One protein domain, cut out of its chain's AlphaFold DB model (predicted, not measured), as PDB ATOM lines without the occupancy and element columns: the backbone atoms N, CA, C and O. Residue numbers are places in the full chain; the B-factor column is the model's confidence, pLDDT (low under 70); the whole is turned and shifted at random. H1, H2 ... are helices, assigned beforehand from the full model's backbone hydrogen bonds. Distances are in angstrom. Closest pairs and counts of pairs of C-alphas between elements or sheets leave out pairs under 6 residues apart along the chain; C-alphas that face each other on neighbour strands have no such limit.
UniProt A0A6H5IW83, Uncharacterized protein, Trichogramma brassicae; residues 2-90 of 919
ATOM      1  N   ASP A   2     -63.401 137.960  10.580       49.75
ATOM      2  CA  ASP A   2     -62.338 138.832  11.102       49.75
ATOM      3  C   ASP A   2     -62.773 139.713  12.284       49.75
ATOM      4  O   ASP A   2     -62.042 139.830  13.259       49.75
ATOM      5  N   ARG A   3     -64.015 140.226  12.294       51.25
ATOM      6  CA  ARG A   3     -64.555 140.974  13.454       51.25
ATOM      7  C   ARG A   3     -64.606 140.156  14.755       51.25
ATOM      8  O   ARG A   3     -64.456 140.737  15.823       51.25
ATOM      9  N   LEU A   4     -64.797 138.833  14.680       54.69
ATOM     10  CA  LEU A   4     -64.714 137.957  15.860       54.69
ATOM     11  C   LEU A   4     -63.258 137.769  16.305       54.69
ATOM     12  O   LEU A   4     -62.992 137.763  17.499       54.69
ATOM     13  N   HIS A   5     -62.319 137.682  15.358       61.69
ATOM     14  CA  HIS A   5     -60.892 137.546  15.660       61.69
ATOM     15  C   HIS A   5     -60.354 138.814  16.331       61.69
ATOM     16  O   HIS A   5     -59.705 138.722  17.367       61.69
ATOM     17  N   GLN A   6     -60.712 139.996  15.812       62.12
ATOM     18  CA  GLN A   6     -60.377 141.279  16.433       62.12
ATOM     19  C   GLN A   6     -60.954 141.387  17.853       62.12
ATOM     20  O   GLN A   6     -60.250 141.792  18.771       62.12
ATOM     21  N   GLY A   7     -62.210 140.968  18.062       68.75
ATOM     22  CA  GLY A   7     -62.833 140.958  19.389       68.75
ATOM     23  C   GLY A   7     -62.104 140.066  20.400       68.75
ATOM     24  O   GLY A   7     -61.932 140.463  21.552       68.75
ATOM     25  N   THR A   8     -61.626 138.892  19.977       69.00
ATOM     26  CA  THR A   8     -60.797 138.018  20.825       69.00
ATOM     27  C   THR A   8     -59.409 138.615  21.078       69.00
ATOM     28  O   THR A   8     -58.918 138.535  22.202       69.00
ATOM     29  N   LEU A   9     -58.799 139.256  20.073       71.50
ATOM     30  CA  LEU A   9     -57.482 139.897  20.166       71.50
ATOM     31  C   LEU A   9     -57.469 141.047  21.189       71.50
ATOM     32  O   LEU A   9     -56.630 141.068  22.086       71.50
ATOM     33  N   GLU A  10     -58.428 141.974  21.102       75.38
ATOM     34  CA  GLU A  10     -58.517 143.100  22.042       75.38
ATOM     35  C   GLU A  10     -58.906 142.632  23.458       75.38
ATOM     36  O   GLU A  10     -58.420 143.177  24.450       75.38
ATOM     37  N   LYS A  11     -59.701 141.556  23.581       78.00
ATOM     38  CA  LYS A  11     -59.964 140.907  24.877       78.00
ATOM     39  C   LYS A  11     -58.691 140.306  25.490       78.00
ATOM     40  O   LYS A  11     -58.539 140.354  26.706       78.00
ATOM     41  N   LEU A  12     -57.782 139.770  24.673       77.38
ATOM     42  CA  LEU A  12     -56.484 139.251  25.118       77.38
ATOM     43  C   LEU A  12     -55.547 140.364  25.600       77.38
ATOM     44  O   LEU A  12     -54.986 140.244  26.686       77.38
ATOM     45  N   LYS A  13     -55.451 141.478  24.863       81.81
ATOM     46  CA  LYS A  13     -54.698 142.670  25.302       81.81
ATOM     47  C   LYS A  13     -55.233 143.225  26.626       81.81
ATOM     48  O   LYS A  13     -54.469 143.408  27.564       81.81
ATOM     49  N   SER A  14     -56.555 143.376  26.752       84.19
ATOM     50  CA  SER A  14     -57.193 143.854  27.989       84.19
ATOM     51  C   SER A  14     -57.048 142.883  29.178       84.19
ATOM     52  O   SER A  14     -57.106 143.309  30.331       84.19
ATOM     53  N   LEU A  15     -56.843 141.582  28.931       81.25
ATOM     54  CA  LEU A  15     -56.462 140.625  29.976       81.25
ATOM     55  C   LEU A  15     -54.986 140.784  30.373       81.25
ATOM     56  O   LEU A  15     -54.699 140.847  31.564       81.25
ATOM     57  N   ARG A  16     -54.074 140.918  29.401       84.31
ATOM     58  CA  ARG A  16     -52.639 141.171  29.624       84.31
ATOM     59  C   ARG A  16     -52.381 142.434  30.452       84.31
ATOM     60  O   ARG A  16     -51.570 142.394  31.369       84.31
ATOM     61  N   GLU A  17     -53.063 143.534  30.140       85.62
ATOM     62  CA  GLU A  17     -52.937 144.828  30.840       85.62
ATOM     63  C   GLU A  17     -53.383 144.780  32.312       85.62
ATOM     64  O   GLU A  17     -53.114 145.706  33.075       85.62
ATOM     65  N   ARG A  18     -54.088 143.716  32.713       85.19
ATOM     66  CA  ARG A  18     -54.661 143.536  34.052       85.19
ATOM     67  C   ARG A  18     -53.927 142.515  34.920       85.19
ATOM     68  O   ARG A  18     -54.413 142.235  36.010       85.19
ATOM     69  N   VAL A  19     -52.828 141.947  34.429       87.94
ATOM     70  CA  VAL A  19     -52.045 140.914  35.116       87.94
ATOM     71  C   VAL A  19     -50.769 141.534  35.663       87.94
ATOM     72  O   VAL A  19     -49.977 142.102  34.906       87.94
ATOM     73  N   ASN A  20     -50.549 141.405  36.969       86.31
ATOM     74  CA  ASN A  20     -49.240 141.640  37.551       86.31
ATOM     75  C   ASN A  20     -48.335 140.445  37.233       86.31
ATOM     76  O   ASN A  20     -48.412 139.393  37.862       86.31
ATOM     77  N   TRP A  21     -47.455 140.629  36.253       82.88
ATOM     78  CA  TRP A  21     -46.553 139.593  35.757       82.88
ATOM     79  C   TRP A  21     -45.540 139.081  36.791       82.88
ATOM     80  O   TRP A  21     -45.012 137.985  36.619       82.88
ATOM     81  N   GLU A  22     -45.310 139.805  37.889       82.50
ATOM     82  CA  GLU A  22     -44.494 139.318  39.009       82.50
ATOM     83  C   GLU A  22     -45.209 138.198  39.796       82.50
ATOM     84  O   GLU A  22     -44.554 137.291  40.313       82.50
ATOM     85  N   ILE A  23     -46.548 138.198  39.835       84.25
ATOM     86  CA  ILE A  23     -47.358 137.262  40.629       84.25
ATOM     87  C   ILE A  23     -47.657 135.988  39.832       84.25
ATOM     88  O   ILE A  23     -48.355 136.005  38.820       84.25
ATOM     89  N   GLU A  24     -47.175 134.856  40.343       83.38
ATOM     90  CA  GLU A  24     -47.305 133.537  39.711       83.38
ATOM     91  C   GLU A  24     -48.756 133.107  39.470       83.38
ATOM     92  O   GLU A  24     -49.111 132.746  38.349       83.38
ATOM     93  N   GLU A  25     -49.617 133.248  40.478       84.44
ATOM     94  CA  GLU A  25     -51.047 132.939  40.364       84.44
ATOM     95  C   GLU A  25     -51.730 133.774  39.265       84.44
ATOM     96  O   GLU A  25     -52.548 133.255  38.511       84.44
ATOM     97  N   GLU A  26     -51.373 135.052  39.091       87.19
ATOM     98  CA  GLU A  26     -51.967 135.873  38.027       87.19
ATOM     99  C   GLU A  26     -51.486 135.458  36.628       87.19
ATOM    100  O   GLU A  26     -52.289 135.457  35.687       87.19
ATOM    101  N   ARG A  27     -50.222 135.026  36.486       88.06
ATOM    102  CA  ARG A  27     -49.716 134.415  35.241       88.06
ATOM    103  C   ARG A  27     -50.431 133.094  34.935       88.06
ATOM    104  O   ARG A  27     -50.865 132.888  33.801       88.06
ATOM    105  N   HIS A  28     -50.617 132.237  35.936       84.38
ATOM    106  CA  HIS A  28     -51.335 130.967  35.802       84.38
ATOM    107  C   HIS A  28     -52.810 131.193  35.415       84.38
ATOM    108  O   HIS A  28     -53.302 130.629  34.436       84.38
ATOM    109  N   GLN A  29     -53.517 132.099  36.099       83.81
ATOM    110  CA  GLN A  29     -54.901 132.469  35.770       83.81
ATOM    111  C   GLN A  29     -55.038 133.096  34.373       83.81
ATOM    112  O   GLN A  29     -56.088 132.955  33.735       83.81
ATOM    113  N   LEU A  30     -54.001 133.774  33.866       86.06
ATOM    114  CA  LEU A  30     -53.948 134.230  32.478       86.06
ATOM    115  C   LEU A  30     -53.793 133.053  31.505       86.06
ATOM    116  O   LEU A  30     -54.562 132.984  30.545       86.06
ATOM    117  N   LEU A  31     -52.867 132.123  31.765       84.19
ATOM    118  CA  LEU A  31     -52.637 130.921  30.955       84.19
ATOM    119  C   LEU A  31     -53.918 130.082  30.803       84.19
ATOM    120  O   LEU A  31     -54.349 129.828  29.677       84.19
ATOM    121  N   LEU A  32     -54.601 129.769  31.913       80.38
ATOM    122  CA  LEU A  32     -55.879 129.037  31.905       80.38
ATOM    123  C   LEU A  32     -56.936 129.708  31.014       80.38
ATOM    124  O   LEU A  32     -57.677 129.050  30.280       80.38
ATOM    125  N   ARG A  33     -57.019 131.044  31.056       80.62
ATOM    126  CA  ARG A  33     -57.956 131.818  30.224       80.62
ATOM    127  C   ARG A  33     -57.507 131.878  28.767       80.62
ATOM    128  O   ARG A  33     -58.360 131.948  27.884       80.62
ATOM    129  N   PHE A  34     -56.204 131.852  28.507       80.50
ATOM    130  CA  PHE A  34     -55.622 131.916  27.172       80.50
ATOM    131  C   PHE A  34     -55.832 130.609  26.396       80.50
ATOM    132  O   PHE A  34     -56.322 130.668  25.269       80.50
ATOM    133  N   GLU A  35     -55.606 129.446  27.019       76.12
ATOM    134  CA  GLU A  35     -55.927 128.124  26.445       76.12
ATOM    135  C   GLU A  35     -57.371 128.044  25.927       76.12
ATOM    136  O   GLU A  35     -57.623 127.586  24.811       76.12
ATOM    137  N   ILE A  36     -58.337 128.521  26.722       76.62
ATOM    138  CA  ILE A  36     -59.767 128.503  26.376       76.62
ATOM    139  C   ILE A  36     -60.050 129.367  25.134       76.62
ATOM    140  O   ILE A  36     -60.885 129.006  24.300       76.62
ATOM    141  N   LEU A  37     -59.350 130.497  24.983       74.88
ATOM    142  CA  LEU A  37     -59.472 131.370  23.811       74.88
ATOM    143  C   LEU A  37     -58.785 130.765  22.576       74.88
ATOM    144  O   LEU A  37     -59.333 130.871  21.478       74.88
ATOM    145  N   ILE A  38     -57.645 130.087  22.752       72.88
ATOM    146  CA  ILE A  38     -56.927 129.359  21.695       72.88
ATOM    147  C   ILE A  38     -57.764 128.183  21.171       72.88
ATOM    148  O   ILE A  38     -58.018 128.110  19.969       72.88
ATOM    149  N   ARG A  39     -58.284 127.316  22.057       71.38
ATOM    150  CA  ARG A  39     -59.168 126.180  21.705       71.38
ATOM    151  C   ARG A  39     -60.431 126.615  20.940       71.38
ATOM    152  O   ARG A  39     -61.017 125.814  20.214       71.38
ATOM    153  N   CYS A  40     -60.847 127.878  21.069       71.00
ATOM    154  CA  CYS A  40     -61.985 128.460  20.352       71.00
ATOM    155  C   CYS A  40     -61.621 129.208  19.048       71.00
ATOM    156  O   CYS A  40     -62.531 129.684  18.358       71.00
ATOM    157  N   TRP A  41     -60.338 129.348  18.691       71.00
ATOM    158  CA  TRP A  41     -59.898 130.152  17.542       71.00
ATOM    159  C   TRP A  41     -60.224 129.468  16.198       71.00
ATOM    160  O   TRP A  41     -60.027 128.267  16.032       71.00
ATOM    161  N   LYS A  42     -60.755 130.218  15.217       59.88
ATOM    162  CA  LYS A  42     -61.278 129.662  13.944       59.88
ATOM    163  C   LYS A  42     -60.899 130.490  12.714       59.88
ATOM    164  O   LYS A  42     -61.760 131.070  12.049       59.88
ATOM    165  N   GLY A  43     -59.611 130.506  12.393       64.44
ATOM    166  CA  GLY A  43     -59.063 131.185  11.220       64.44
ATOM    167  C   GLY A  43     -57.540 131.212  11.250       64.44
ATOM    168  O   GLY A  43     -56.919 130.420  11.957       64.44
ATOM    169  N   LYS A  44     -56.931 132.137  10.498       61.22
ATOM    170  CA  LYS A  44     -55.486 132.383  10.592       61.22
ATOM    171  C   LYS A  44     -55.150 132.862  12.014       61.22
ATOM    172  O   LYS A  44     -55.886 133.668  12.590       61.22
ATOM    173  N   LEU A  45     -54.064 132.339  12.573       62.28
ATOM    174  CA  LEU A  45     -53.578 132.719  13.898       62.28
ATOM    175  C   LEU A  45     -52.932 134.122  13.861       62.28
ATOM    176  O   LEU A  45     -52.382 134.497  12.817       62.28
ATOM    177  N   PRO A  46     -53.025 134.904  14.952       68.81
ATOM    178  CA  PRO A  46     -52.320 136.175  15.091       68.81
ATOM    179  C   PRO A  46     -50.836 135.929  15.397       68.81
ATOM    180  O   PRO A  46     -50.479 134.863  15.900       68.81
ATOM    181  N   ASP A  47     -49.983 136.924  15.150       69.44
ATOM    182  CA  ASP A  47     -48.660 136.940  15.773       69.44
ATOM    183  C   ASP A  47     -48.835 137.355  17.243       69.44
ATOM    184  O   ASP A  47     -49.475 138.365  17.542       69.44
ATOM    185  N   LEU A  48     -48.305 136.570  18.182       71.56
ATOM    186  CA  LEU A  48     -48.409 136.897  19.605       71.56
ATOM    187  C   LEU A  48     -47.520 138.078  20.009       71.56
ATOM    188  O   LEU A  48     -47.769 138.671  21.056       71.56
ATOM    189  N   ARG A  49     -46.572 138.495  19.159       71.00
ATOM    190  CA  ARG A  49     -45.789 139.735  19.315       71.00
ATOM    191  C   ARG A  49     -46.645 141.004  19.195       71.00
ATOM    192  O   ARG A  49     -46.289 142.026  19.772       71.00
ATOM    193  N   ASP A  50     -47.806 140.930  18.533       72.56
ATOM    194  CA  ASP A  50     -48.808 142.015  18.504       72.56
ATOM    195  C   ASP A  50     -49.576 142.155  19.841       72.56
ATOM    196  O   ASP A  50     -50.405 143.059  20.003       72.56
ATOM    197  N   ILE A  51     -49.354 141.232  20.789       76.00
ATOM    198  CA  ILE A  51     -50.052 141.166  22.080       76.00
ATOM    199  C   ILE A  51     -49.065 141.247  23.248       76.00
ATOM    200  O   ILE A  51     -49.267 142.089  24.122       76.00
ATOM    201  N   PHE A  52     -48.035 140.399  23.275       80.12
ATOM    202  CA  PHE A  52     -47.135 140.146  24.407       80.12
ATOM    203  C   PHE A  52     -45.678 140.525  24.098       80.12
ATOM    204  O   PHE A  52     -45.225 140.439  22.958       80.12
ATOM    205  N   ARG A  53     -44.911 140.883  25.136       78.38
ATOM    206  CA  ARG A  53     -43.438 140.956  25.066       78.38
ATOM    207  C   ARG A  53     -42.830 139.553  25.048       78.38
ATOM    208  O   ARG A  53     -43.401 138.623  25.611       78.38
ATOM    209  N   ASN A  54     -41.616 139.418  24.512       74.88
ATOM    210  CA  ASN A  54     -40.890 138.141  24.528       74.88
ATOM    211  C   ASN A  54     -40.684 137.616  25.964       74.88
ATOM    212  O   ASN A  54     -40.787 136.413  26.185       74.88
ATOM    213  N   GLU A  55     -40.454 138.505  26.942       76.06
ATOM    214  CA  GLU A  55     -40.411 138.218  28.393       76.06
ATOM    215  C   GLU A  55     -41.685 137.514  28.885       76.06
ATOM    216  O   GLU A  55     -41.628 136.451  29.494       76.06
ATOM    217  N   GLU A  56     -42.840 138.073  28.537       83.12
ATOM    218  CA  GLU A  56     -44.164 137.592  28.939       83.12
ATOM    219  C   GLU A  56     -44.528 136.262  28.260       83.12
ATOM    220  O   GLU A  56     -45.141 135.398  28.883       83.12
ATOM    221  N   ILE A  57     -44.102 136.071  27.007       81.56
ATOM    222  CA  ILE A  57     -44.227 134.805  26.269       81.56
ATOM    223  C   ILE A  57     -43.455 133.680  26.971       81.56
ATOM    224  O   ILE A  57     -43.978 132.582  27.136       81.56
ATOM    225  N   ASP A  58     -42.229 133.953  27.403       80.88
ATOM    226  CA  ASP A  58     -41.344 132.982  28.051       80.88
ATOM    227  C   ASP A  58     -41.790 132.652  29.482       80.88
ATOM    228  O   ASP A  58     -41.723 131.497  29.904       80.88
ATOM    229  N   TRP A  59     -42.359 133.627  30.199       84.50
ATOM    230  CA  TRP A  59     -43.084 133.366  31.442       84.50
ATOM    231  C   TRP A  59     -44.313 132.473  31.209       84.50
ATOM    232  O   TRP A  59     -44.443 131.466  31.896       84.50
ATOM    233  N   LEU A  60     -45.170 132.761  30.219       85.19
ATOM    234  CA  LEU A  60     -46.318 131.897  29.887       85.19
ATOM    235  C   LEU A  60     -45.891 130.476  29.483       85.19
ATOM    236  O   LEU A  60     -46.526 129.511  29.899       85.19
ATOM    237  N   LEU A  61     -44.806 130.340  28.713       85.94
ATOM    238  CA  LEU A  61     -44.210 129.047  28.361       85.94
ATOM    239  C   LEU A  61     -43.634 128.321  29.585       85.94
ATOM    240  O   LEU A  61     -43.690 127.098  29.641       85.94
ATOM    241  N   THR A  62     -43.105 129.046  30.573       85.69
ATOM    242  CA  THR A  62     -42.599 128.456  31.822       85.69
ATOM    243  C   THR A  62     -43.748 127.969  32.708       85.69
ATOM    244  O   THR A  62     -43.675 126.860  33.232       85.69
ATOM    245  N   GLU A  63     -44.840 128.735  32.822       86.12
ATOM    246  CA  GLU A  63     -46.048 128.268  33.519       86.12
ATOM    247  C   GLU A  63     -46.674 127.044  32.810       86.12
ATOM    248  O   GLU A  63     -47.026 126.081  33.477       86.12
ATOM    249  N   GLU A  64     -46.716 127.007  31.471       84.56
ATOM    250  CA  GLU A  64     -47.163 125.855  30.650       84.56
ATOM    251  C   GLU A  64     -46.304 124.581  30.824       84.56
ATOM    252  O   GLU A  64     -46.760 123.467  30.535       84.56
ATOM    253  N   VAL A  65     -45.054 124.721  31.279       84.12
ATOM    254  CA  VAL A  65     -44.219 123.580  31.677       84.12
ATOM    255  C   VAL A  65     -44.591 123.124  33.093       84.12
ATOM    256  O   VAL A  65     -44.833 121.936  33.277       84.12
ATOM    257  N   LYS A  66     -44.722 124.045  34.060       82.44
ATOM    258  CA  LYS A  66     -45.128 123.736  35.449       82.44
ATOM    259  C   LYS A  66     -46.519 123.106  35.560       82.44
ATOM    260  O   LYS A  66     -46.739 122.232  36.387       82.44
ATOM    261  N   THR A  67     -47.490 123.525  34.743       75.94
ATOM    262  CA  THR A  67     -48.864 122.980  34.808       75.94
ATOM    263  C   THR A  67     -48.964 121.502  34.432       75.94
ATOM    264  O   THR A  67     -50.020 120.904  34.626       75.94
ATOM    265  N   ARG A  68     -47.887 120.896  33.914       69.12
ATOM    266  CA  ARG A  68     -47.800 119.456  33.632       69.12
ATOM    267  C   ARG A  68     -47.395 118.605  34.838       69.12
ATOM    268  O   ARG A  68     -47.457 117.384  34.727       69.12
ATOM    269  N   ASP A  69     -47.005 119.217  35.956       57.53
ATOM    270  CA  ASP A  69     -46.731 118.510  37.214       57.53
ATOM    271  C   ASP A  69     -48.000 118.144  37.997       57.53
ATOM    272  O   ASP A  69     -47.938 117.329  38.916       57.53
ATOM    273  N   ASP A  70     -49.140 118.755  37.668       58.88
ATOM    274  CA  ASP A  70     -50.388 118.587  38.410       58.88
ATOM    275  C   ASP A  70     -51.100 117.272  38.012       58.88
ATOM    276  O   ASP A  70     -51.562 117.145  36.872       58.88
ATOM    277  N   PRO A  71     -51.209 116.281  38.921       53.16
ATOM    278  CA  PRO A  71     -51.802 114.981  38.615       53.16
ATOM    279  C   PRO A  71     -53.334 115.016  38.478       53.16
ATOM    280  O   PRO A  71     -53.902 114.055  37.959       53.16
ATOM    281  N   ASP A  72     -54.001 116.092  38.915       52.78
ATOM    282  CA  ASP A  72     -55.454 116.269  38.787       52.78
ATOM    283  C   ASP A  72     -55.847 116.965  37.461       52.78
ATOM    284  O   ASP A  72     -57.036 117.109  37.145       52.78
ATOM    285  N   LEU A  73     -54.871 117.375  36.636       53.62
ATOM    286  CA  LEU A  73     -55.096 118.007  35.333       53.62
ATOM    287  C   LEU A  73     -55.157 116.993  34.176       53.62
ATOM    288  O   LEU A  73     -54.194 116.308  33.842       53.62
ATOM    289  N   ASP A  74     -56.297 116.970  33.478       46.31
ATOM    290  CA  ASP A  74     -56.507 116.148  32.280       46.31
ATOM    291  C   ASP A  74     -55.486 116.459  31.162       46.31
ATOM    292  O   ASP A  74     -55.434 117.563  30.611       46.31
ATOM    293  N   CYS A  75     -54.734 115.424  30.774       44.12
ATOM    294  CA  CYS A  75     -53.709 115.431  29.728       44.12
ATOM    295  C   CYS A  75     -54.263 115.705  28.304       44.12
ATOM    296  O   CYS A  75     -53.500 115.816  27.347       44.12
ATOM    297  N   SER A  76     -55.581 115.885  28.128       46.78
ATOM    298  CA  SER A  76     -56.197 116.323  26.862       46.78
ATOM    299  C   SER A  76     -55.936 117.790  26.466       46.78
ATOM    300  O   SER A  76     -56.450 118.247  25.432       46.78
ATOM    301  N   ARG A  77     -55.216 118.576  27.286       54.16
ATOM    302  CA  ARG A  77     -54.969 120.013  27.046       54.16
ATOM    303  C   ARG A  77     -54.327 120.287  25.684       54.16
ATOM    304  O   ARG A  77     -53.470 119.557  25.203       54.16
ATOM    305  N   PHE A  78     -54.769 121.381  25.064       55.78
ATOM    306  CA  PHE A  78     -54.197 121.885  23.816       55.78
ATOM    307  C   PHE A  78     -52.971 122.715  24.187       55.78
ATOM    308  O   PHE A  78     -53.132 123.778  24.787       55.78
ATOM    309  N   SER A  79     -51.768 122.226  23.893       70.06
ATOM    310  CA  SER A  79     -50.560 122.814  24.469       70.06
ATOM    311  C   SER A  79     -50.243 124.187  23.878       70.06
ATOM    312  O   SER A  79     -50.231 124.380  22.659       70.06
ATOM    313  N   LEU A  80     -49.901 125.143  24.743       77.94
ATOM    314  CA  LEU A  80     -49.425 126.454  24.304       77.94
ATOM    315  C   LEU A  80     -48.098 126.338  23.524       77.94
ATOM    316  O   LEU A  80     -47.864 127.106  22.593       77.94
ATOM    317  N   ILE A  81     -47.265 125.336  23.822       79.25
ATOM    318  CA  ILE A  81     -46.021 125.059  23.079       79.25
ATOM    319  C   ILE A  81     -46.331 124.635  21.633       79.25
ATOM    320  O   ILE A  81     -45.775 125.207  20.695       79.25
ATOM    321  N   GLU A  82     -47.286 123.723  21.428       77.25
ATOM    322  CA  GLU A  82     -47.754 123.332  20.087       77.25
ATOM    323  C   GLU A  82     -48.356 124.521  19.315       77.25
ATOM    324  O   GLU A  82     -48.181 124.631  18.100       77.25
ATOM    325  N   PHE A  83     -49.014 125.458  20.008       78.25
ATOM    326  CA  PHE A  83     -49.502 126.704  19.409       78.25
ATOM    327  C   PHE A  83     -48.362 127.610  18.909       78.25
ATOM    328  O   PHE A  83     -48.413 128.115  17.783       78.25
ATOM    329  N   PHE A  84     -47.317 127.818  19.717       78.25
ATOM    330  CA  PHE A  84     -46.147 128.612  19.317       78.25
ATOM    331  C   PHE A  84     -45.394 127.970  18.135       78.25
ATOM    332  O   PHE A  84     -45.042 128.667  17.179       78.25
ATOM    333  N   ILE A  85     -45.255 126.642  18.124       75.69
ATOM    334  CA  ILE A  85     -44.711 125.885  16.982       75.69
ATOM    335  C   ILE A  85     -45.596 126.066  15.737       75.69
ATOM    336  O   ILE A  85     -45.110 126.426  14.661       75.69
ATOM    337  N   GLY A  86     -46.917 125.908  15.878       73.50
ATOM    338  CA  GLY A  86     -47.887 126.061  14.789       73.50
ATOM    339  C   GLY A  86     -47.940 127.470  14.182       73.50
ATOM    340  O   GLY A  86     -48.176 127.616  12.980       73.50
ATOM    341  N   THR A  87     -47.666 128.512  14.974       74.56
ATOM    342  CA  THR A  87     -47.509 129.896  14.480       74.56
ATOM    343  C   THR A  87     -46.148 130.168  13.832       74.56
ATOM    344  O   THR A  87     -45.998 131.195  13.170       74.56
ATOM    345  N   ARG A  88     -45.178 129.246  13.952       72.19
ATOM    346  CA  ARG A  88     -43.757 129.428  13.594       72.19
ATOM    347  C   ARG A  88     -43.091 130.587  14.339       72.19
ATOM    348  O   ARG A  88     -42.187 131.231  13.799       72.19
ATOM    349  N   PHE A  89     -43.543 130.865  15.560       74.69
ATOM    350  CA  PHE A  89     -42.871 131.819  16.429       74.69
ATOM    351  C   PHE A  89     -41.458 131.321  16.751       74.69
ATOM    352  O   PHE A  89     -41.236 130.132  16.965       74.69
ATOM    353  N   LYS A  90     -40.512 132.258  16.806       72.94
ATOM    354  CA  LYS A  90     -39.137 132.031  17.245       72.94
ATOM    355  C   LYS A  90     -38.754 133.118  18.225       72.94
ATOM    356  O   LYS A  90     -39.099 134.285  17.997       72.94
TER     357      LYS A  90
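AT A GLANCE: This is residues 2 to 90 of the 919 residues of an uncharacterized protein of Trichogramma brassicae (UniProt A0A6H5IW83). A loose hairpin of two helices, H1 and H2, is crossed by H3 over H2 at a right angle, and short H4 packs on H3. Residues 69 to 76 stick out. The printed part, 89 residues with four named helices, H1 to H4 in chain order, and no named strand, is all helix and compact: radius of gyration of the C-alphas 12.8 A, spans 38 by 28 by 23 A.

IN THESE COORDINATES: Find C-alpha 2 at (-62.338, 138.832, 11.102); H1 runs from there to residue 16, 21.0 A. Next come H2, residues 24 to 39, 22.8 A, and H3, residues 54 to 66, 18.6 A. H4, residues 80 to 87, 10.6 A, ends at C-alpha 87, (-47.509, 129.896, 14.480).

HOW THE PARTS SIT: In the hairpin, H2 touches H1 with residues 30 to 37 alone, at a shallow tilt of 8 degrees, opposite ways; the closest C-alphas, Leu 15 and Leu 30, are 7.3 A apart. H2 and H3 touch about perpendicular, 90 degrees, closest at C-alphas 28 and 63, 6.4 A. H3 touches H4 with residues 61 to 64 alone, closest at C-alphas 64 and 80, 6.8 A. H1 is apart from H3 and H4. Every O i to N i+4 pair is within hydrogen-bond range in H1, H3 and H4, and 11 of 12 in H2.

THE WHOLE: The farthest C-alphas, Arg 3 and Pro 71, are 38.4 A apart. The printed part has no cut; the links H2 to H3 and H3 to H4 are long. pLDDT is under 70 at residues 2 to 8, 42 to 47 and 68 to 78.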